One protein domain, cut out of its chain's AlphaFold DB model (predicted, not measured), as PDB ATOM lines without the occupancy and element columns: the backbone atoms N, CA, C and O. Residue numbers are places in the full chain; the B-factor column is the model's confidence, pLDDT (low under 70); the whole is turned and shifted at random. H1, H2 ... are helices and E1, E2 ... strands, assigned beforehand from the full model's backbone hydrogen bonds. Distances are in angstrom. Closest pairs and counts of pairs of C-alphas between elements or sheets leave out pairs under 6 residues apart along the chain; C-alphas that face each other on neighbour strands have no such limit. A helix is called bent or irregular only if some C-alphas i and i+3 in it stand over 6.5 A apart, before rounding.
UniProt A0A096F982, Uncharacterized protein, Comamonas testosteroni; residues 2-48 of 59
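This is residues 2 to 48 of the 59 residues of an uncharacterized protein of Comamonas testosteroni (UniProt A0A096F982). Picture a long two-stranded hairpin, E1 and E2, with a bend in E1, and one helix, H1, packed over one face on the inside of that bend, mainly over E1. The helix covers only part of the hairpin's length, and at the far end the turn, residues 32 to 37, sticks out with nothing packed on it. The printed part has 47 residues, with one named helix and two named strands in the order H1, E1, E2; the sheet, in the order E1 - E2, is antiparallel, and the class is mixed, helices and strands. The whole is loose, with a radius of gyration of the C-alphas of 12.5 A, and its outline is a rod with spans of 41 by 17 by 14 A.

Begin with the sheet, which is made of E1, residues 22 to 31, and E2, residues 38 to 46. They form a hairpin of antiparallel neighbour strands, with 166 degrees between their N-to-C directions. Look at the two ends of the pairing first: C-alphas 22 and 46 face each other at 4.5 A, and C-alphas 31 and 38 face each other at 4.7 A. Between these ends, look at the backbone atoms: N 25 and O 43 are 2.8 A apart and N 43 and O 25 are also 2.8 A apart, both within hydrogen-bond range. Nearer the turn, N 30 and O 39 are within hydrogen-bond range at 2.9 A. E1 bends by 61 degrees at residue 27. At that place N 27 and N 28 are both within hydrogen-bond range of O 41, at 2.9 A and 3.2 A. Now move outward to H1, residues 2 to 15. H1 and E1 have 13 pairs of C-alphas within 8 A, and the closest are those of Glu 5 and Val 24, 5.4 A apart. H1 and E2 have 1 such pair, the C-alphas of Ala 9 and Ala 44, 7.9 A apart. Within 10 A, H1 has 34 pairs of C-alphas with E1 and 10 with E2, made by its residues 2 to 13. Along the backbone of H1, 9 of 10 O i to N i+4 pairs are within hydrogen-bond range.

Find C-alpha 22, Phe 22, at (9.928, -26.341, 52.298), where E1 begins; from there the strand runs 25.0 A, first to last C-alpha, to Phe 31 at (-2.366, -44.603, 40.471). E2 starts at Val 38 and runs 24.6 A to Glu 46, whose C-alpha is at (9.380, -25.836, 56.746). Go back to the first printed residue for H1: C-alpha 2, Glu 2, is at (13.305, -36.533, 44.150), and the helix runs 20.4 A to Phe 15. H1 is not bent.

The two C-alphas farthest apart are those of Asp 19 and Thr 34, at 41.3 A; look for the first in the link from H1 to E1 and for the second in the link from E1 to E2. Each of these links has 6 residues and is short but not tight. Residues 32 to 37, between E1 and E2, stand free. The C-alphas of the first and last printed residues, Glu 2 and Ser 48, are 19.3 A apart. The printed residues run from 2 to 48, in a full chain of 59 residues, and the printed part has no cut. Read the B-factor column for the model's confidence: the mean pLDDT of the printed part is 87.4, and residue 48 is the one printed residue under 70.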
ATOM      1  N   GLU A   2      12.837 -37.894  43.827       81.06
ATOM      2  CA  GLU A   2      13.305 -36.533  44.150       81.06
ATOM      3  C   GLU A   2      12.770 -35.425  43.229       81.06
ATOM      4  O   GLU A   2      12.385 -34.371  43.719       81.06
ATOM      5  N   ASP A   3      12.670 -35.642  41.910       85.88
ATOM      6  CA  ASP A   3      12.173 -34.604  40.990       85.88
ATOM      7  C   ASP A   3      10.737 -34.148  41.304       85.88
ATOM      8  O   ASP A   3      10.409 -32.972  41.158       85.88
ATOM      9  N   LEU A   4       9.873 -35.067  41.753       87.88
ATOM     10  CA  LEU A   4       8.489 -34.746  42.108       87.88
ATOM     11  C   LEU A   4       8.415 -34.036  43.463       87.88
ATOM     12  O   LEU A   4       7.656 -33.083  43.610       87.88
ATOM     13  N   GLU A   5       9.214 -34.475  44.432       90.25
ATOM     14  CA  GLU A   5       9.331 -33.829  45.744       90.25
ATOM     15  C   GLU A   5       9.825 -32.386  45.599       90.25
ATOM     16  O   GLU A   5       9.201 -31.470  46.138       90.25
ATOM     17  N   ASN A   6      10.861 -32.169  44.785       89.81
ATOM     18  CA  ASN A   6      11.389 -30.843  44.472       89.81
ATOM     19  C   ASN A   6      10.351 -29.972  43.756       89.81
ATOM     20  O   ASN A   6      10.137 -28.831  44.154       89.81
ATOM     21  N   ALA A   7       9.638 -30.506  42.758       90.94
ATOM     22  CA  ALA A   7       8.599 -29.750  42.059       90.94
ATOM     23  C   ALA A   7       7.450 -29.324  42.994       90.94
ATOM     24  O   ALA A   7       6.921 -28.215  42.870       90.94
ATOM     25  N   ILE A   8       7.061 -30.181  43.944       90.12
ATOM     26  CA  ILE A   8       6.046 -29.842  44.949       90.12
ATOM     27  C   ILE A   8       6.598 -28.804  45.931       90.12
ATOM     28  O   ILE A   8       5.895 -27.840  46.231       90.12
ATOM     29  N   ALA A   9       7.842 -28.944  46.392       89.50
ATOM     30  CA  ALA A   9       8.489 -27.966  47.263       89.50
ATOM     31  C   ALA A   9       8.564 -26.575  46.606       89.50
ATOM     32  O   ALA A   9       8.155 -25.581  47.206       89.50
ATOM     33  N   GLU A  10       8.977 -26.502  45.339       90.25
ATOM     34  CA  GLU A  10       8.986 -25.266  44.547       90.25
ATOM     35  C   GLU A  10       7.582 -24.684  44.346       90.25
ATOM     36  O   GLU A  10       7.398 -23.465  44.330       90.25
ATOM     37  N   ALA A  11       6.567 -25.534  44.175       90.44
ATOM     38  CA  ALA A  11       5.189 -25.078  44.085       90.44
ATOM     39  C   ALA A  11       4.725 -24.470  45.416       90.44
ATOM     40  O   ALA A  11       4.172 -23.372  45.410       90.44
ATOM     41  N   LEU A  12       4.999 -25.129  46.547       88.50
ATOM     42  CA  LEU A  12       4.678 -24.625  47.886       88.50
ATOM     43  C   LEU A  12       5.388 -23.296  48.175       88.50
ATOM     44  O   LEU A  12       4.755 -22.368  48.678       88.50
ATOM     45  N   GLN A  13       6.646 -23.153  47.747       87.31
ATOM     46  CA  GLN A  13       7.428 -21.919  47.860       87.31
ATOM     47  C   GLN A  13       6.732 -20.702  47.233       87.31
ATOM     48  O   GLN A  13       6.877 -19.585  47.727       87.31
ATOM     49  N   LYS A  14       5.969 -20.892  46.146       87.38
ATOM     50  CA  LYS A  14       5.253 -19.799  45.463       87.38
ATOM     51  C   LYS A  14       4.058 -19.271  46.255       87.38
ATOM     52  O   LYS A  14       3.659 -18.129  46.039       87.38
ATOM     53  N   PHE A  15       3.474 -20.096  47.121       86.25
ATOM     54  CA  PHE A  15       2.322 -19.724  47.950       86.25
ATOM     55  C   PHE A  15       2.721 -19.340  49.374       86.25
ATOM     56  O   PHE A  15       1.932 -18.717  50.085       86.25
ATOM     57  N   ALA A  16       3.928 -19.704  49.788       83.44
ATOM     58  CA  ALA A  16       4.464 -19.379  51.090       83.44
ATOM     59  C   ALA A  16       5.133 -17.992  51.133       83.44
ATOM     60  O   ALA A  16       5.466 -17.412  50.093       83.44
ATOM     61  N   PRO A  17       5.358 -17.437  52.338       80.31
ATOM     62  CA  PRO A  17       6.202 -16.263  52.521       80.31
ATOM     63  C   PRO A  17       7.604 -16.473  51.930       80.31
ATOM     64  O   PRO A  17       8.146 -17.575  51.967       80.31
ATOM     65  N   LYS A  18       8.221 -15.397  51.422       74.19
ATOM     66  CA  LYS A  18       9.539 -15.441  50.752       74.19
ATOM     67  C   LYS A  18      10.681 -15.994  51.613       74.19
ATOM     68  O   LYS A  18      11.710 -16.365  51.062       74.19
ATOM     69  N   ASP A  19      10.514 -16.010  52.929       76.69
ATOM     70  CA  ASP A  19      11.520 -16.447  53.897       76.69
ATOM     71  C   ASP A  19      11.395 -17.922  54.301       76.69
ATOM     72  O   ASP A  19      12.191 -18.390  55.112       76.69
ATOM     73  N   TRP A  20      10.386 -18.635  53.801       81.00
ATOM     74  CA  TRP A  20      10.124 -20.023  54.175       81.00
ATOM     75  C   TRP A  20      10.539 -20.940  53.048       81.00
ATOM     76  O   TRP A  20       9.980 -20.824  51.963       81.00
ATOM     77  N   SER A  21      11.452 -21.866  53.315       83.69
ATOM     78  CA  SER A  21      11.732 -22.974  52.402       83.69
ATOM     79  C   SER A  21      10.993 -24.213  52.882       83.69
ATOM     80  O   SER A  21      10.760 -24.378  54.076       83.69
ATOM     81  N   PHE A  22      10.622 -25.099  51.964       85.75
ATOM     82  CA  PHE A  22       9.928 -26.341  52.298       85.75
ATOM     83  C   PHE A  22      10.740 -27.537  51.842       85.75
ATOM     84  O   PHE A  22      11.274 -27.549  50.735       85.75
ATOM     85  N   SER A  23      10.771 -28.569  52.675       88.31
ATOM     86  CA  SER A  23      11.153 -29.908  52.247       88.31
ATOM     87  C   SER A  23       9.914 -30.785  52.200       88.31
ATOM     88  O   SER A  23       9.020 -30.680  53.042       88.31
ATOM     89  N   VAL A  24       9.855 -31.631  51.178       90.44
ATOM     90  CA  VAL A  24       8.735 -32.532  50.924       90.44
ATOM     91  C   VAL A  24       9.285 -33.942  50.823       90.44
ATOM     92  O   VAL A  24      10.293 -34.163  50.161       90.44
ATOM     93  N   SER A  25       8.609 -34.889  51.463       93.06
ATOM     94  CA  SER A  25       8.856 -36.311  51.281       93.06
ATOM     95  C   SER A  25       7.557 -37.022  50.932       93.06
ATOM     96  O   SER A  25       6.539 -36.870  51.615       93.06
ATOM     97  N   ILE A  26       7.575 -37.775  49.838       92.19
ATOM     98  CA  ILE A  26       6.436 -38.548  49.355       92.19
ATOM     99  C   ILE A  26       6.549 -39.966  49.900       92.19
ATOM    100  O   ILE A  26       7.459 -40.717  49.556       92.19
ATOM    101  N   ASN A  27       5.568 -40.360  50.706       91.31
ATOM    102  CA  ASN A  27       5.510 -41.705  51.267       91.31
ATOM    103  C   ASN A  27       4.912 -42.700  50.273       91.31
ATOM    104  O   ASN A  27       5.315 -43.860  50.225       91.31
ATOM    105  N   GLU A  28       3.892 -42.275  49.522       92.44
ATOM    106  CA  GLU A  28       3.127 -43.178  48.670       92.44
ATOM    107  C   GLU A  28       2.521 -42.456  47.463       92.44
ATOM    108  O   GLU A  28       1.973 -41.358  47.578       92.44
ATOM    109  N   LEU A  29       2.571 -43.128  46.312       91.25
ATOM    110  CA  LEU A  29       1.925 -42.733  45.063       91.25
ATOM    111  C   LEU A  29       1.007 -43.864  44.600       91.25
ATOM    112  O   LEU A  29       1.477 -44.942  44.232       91.25
ATOM    113  N   LYS A  30      -0.304 -43.619  44.602       93.06
ATOM    114  CA  LYS A  30      -1.313 -44.570  44.125       93.06
ATOM    115  C   LYS A  30      -1.927 -44.074  42.825       93.06
ATOM    116  O   LYS A  30      -2.595 -43.044  42.788       93.06
ATOM    117  N   PHE A  31      -1.729 -44.842  41.761       91.00
ATOM    118  CA  PHE A  31      -2.366 -44.603  40.471       91.00
ATOM    119  C   PHE A  31      -3.684 -45.371  40.420       91.00
ATOM    120  O   PHE A  31      -3.701 -46.597  40.571       91.00
ATOM    121  N   ALA A  32      -4.795 -44.669  40.213       90.25
ATOM    122  CA  ALA A  32      -6.074 -45.331  40.021       90.25
ATOM    123  C   ALA A  32      -6.058 -46.092  38.687       90.25
ATOM    124  O   ALA A  32      -5.794 -45.524  37.635       90.25
ATOM    125  N   GLN A  33      -6.366 -47.389  38.711       83.94
ATOM    126  CA  GLN A  33      -6.308 -48.227  37.502       83.94
ATOM    127  C   GLN A  33      -7.413 -47.904  36.486       83.94
ATOM    128  O   GLN A  33      -7.291 -48.216  35.306       83.94
ATOM    129  N   THR A  34      -8.504 -47.294  36.947       89.00
ATOM    130  CA  THR A  34      -9.724 -47.064  36.160       89.00
ATOM    131  C   THR A  34      -9.983 -45.593  35.859       89.00
ATOM    132  O   THR A  34     -10.965 -45.264  35.200       89.00
ATOM    133  N   SER A  35      -9.135 -44.688  36.346       88.50
ATOM    134  CA  SER A  35      -9.318 -43.251  36.159       88.50
ATOM    135  C   SER A  35      -7.972 -42.548  36.076       88.50
ATOM    136  O   SER A  35      -6.974 -43.053  36.572       88.50
ATOM    137  N   SER A  36      -7.941 -41.345  35.510       90.31
ATOM    138  CA  SER A  36      -6.727 -40.516  35.444       90.31
ATOM    139  C   SER A  36      -6.363 -39.856  36.784       90.31
ATOM    140  O   SER A  36      -5.723 -38.808  36.803       90.31
ATOM    141  N   ARG A  37      -6.800 -40.431  37.910       91.44
ATOM    142  CA  ARG A  37      -6.529 -39.930  39.257       91.44
ATOM    143  C   ARG A  37      -5.228 -40.524  39.791       91.44
ATOM    144  O   ARG A  37      -5.007 -41.732  39.715       91.44
ATOM    145  N   VAL A  38      -4.417 -39.663  40.392       90.69
ATOM    146  CA  VAL A  38      -3.243 -40.049  41.175       90.69
ATOM    147  C   VAL A  38      -3.437 -39.516  42.586       90.69
ATOM    148  O   VAL A  38      -3.675 -38.324  42.765       90.69
ATOM    149  N   ASP A  39      -3.362 -40.402  43.571       91.50
ATOM    150  CA  ASP A  39      -3.375 -40.047  44.985       91.50
ATOM    151  C   ASP A  39      -1.935 -40.028  45.504       91.50
ATOM    152  O   ASP A  39      -1.191 -41.000  45.348       91.50
ATOM    153  N   VAL A  40      -1.544 -38.907  46.109       91.44
ATOM    154  CA  VAL A  40      -0.200 -38.691  46.653       91.44
ATOM    155  C   VAL A  40      -0.315 -38.518  48.161       91.44
ATOM    156  O   VAL A  40      -0.981 -37.593  48.626       91.44
ATOM    157  N   SER A  41       0.339 -39.392  48.922       93.38
ATOM    158  CA  SER A  41       0.520 -39.219  50.365       93.38
ATOM    159  C   SER A  41       1.915 -38.668  50.614       93.38
ATOM    160  O   SER A  41       2.907 -39.322  50.287       93.38
ATOM    161  N   MET A  42       1.999 -37.472  51.191       92.88
ATOM    162  CA  MET A  42       3.263 -36.771  51.412       92.88
ATOM    163  C   MET A  42       3.280 -36.031  52.747       92.88
ATOM    164  O   MET A  42       2.232 -35.631  53.259       92.88
ATOM    165  N   HIS A  43       4.482 -35.806  53.265       92.69
ATOM    166  CA  HIS A  43       4.753 -34.876  54.351       92.69
ATOM    167  C   HIS A  43       5.530 -33.687  53.804       92.69
ATOM    168  O   HIS A  43       6.486 -33.862  53.053       92.69
ATOM    169  N   ALA A  44       5.130 -32.486  54.204       89.88
ATOM    170  CA  ALA A  44       5.874 -31.267  53.941       89.88
ATOM    171  C   ALA A  44       6.146 -30.571  55.272       89.88
ATOM    172  O   ALA A  44       5.262 -30.512  56.131       89.88
ATOM    173  N   TRP A  45       7.354 -30.052  55.442       89.94
ATOM    174  CA  TRP A  45       7.738 -29.254  56.600       89.94
ATOM    175  C   TRP A  45       8.551 -28.046  56.151       89.94
ATOM    176  O   TRP A  45       9.171 -28.058  55.084       89.94
ATOM    177  N   GLU A  46       8.510 -26.987  56.954       85.56
ATOM    178  CA  GLU A  46       9.380 -25.836  56.746       85.56
ATOM    179  C   GLU A  46      10.824 -26.255  57.046       85.56
ATOM    180  O   GLU A  46      11.130 -26.767  58.123       85.56
ATOM    181  N   SER A  47      11.706 -26.038  56.083       72.06
ATOM    182  CA  SER A  47      13.146 -26.168  56.235       72.06
ATOM    183  C   SER A  47      13.723 -24.765  56.327       72.06
ATOM    184  O   SER A  47      14.152 -24.194  55.330       72.06
ATOM    185  N   SER A  48      13.674 -24.150  57.508       61.72
ATOM    186  CA  SER A  48      14.306 -22.845  57.707       61.72
ATOM    187  C   SER A  48      15.831 -23.005  57.629       61.72
ATOM    188  O   SER A  48      16.426 -23.720  58.431       61.72
TER     189      SER A  48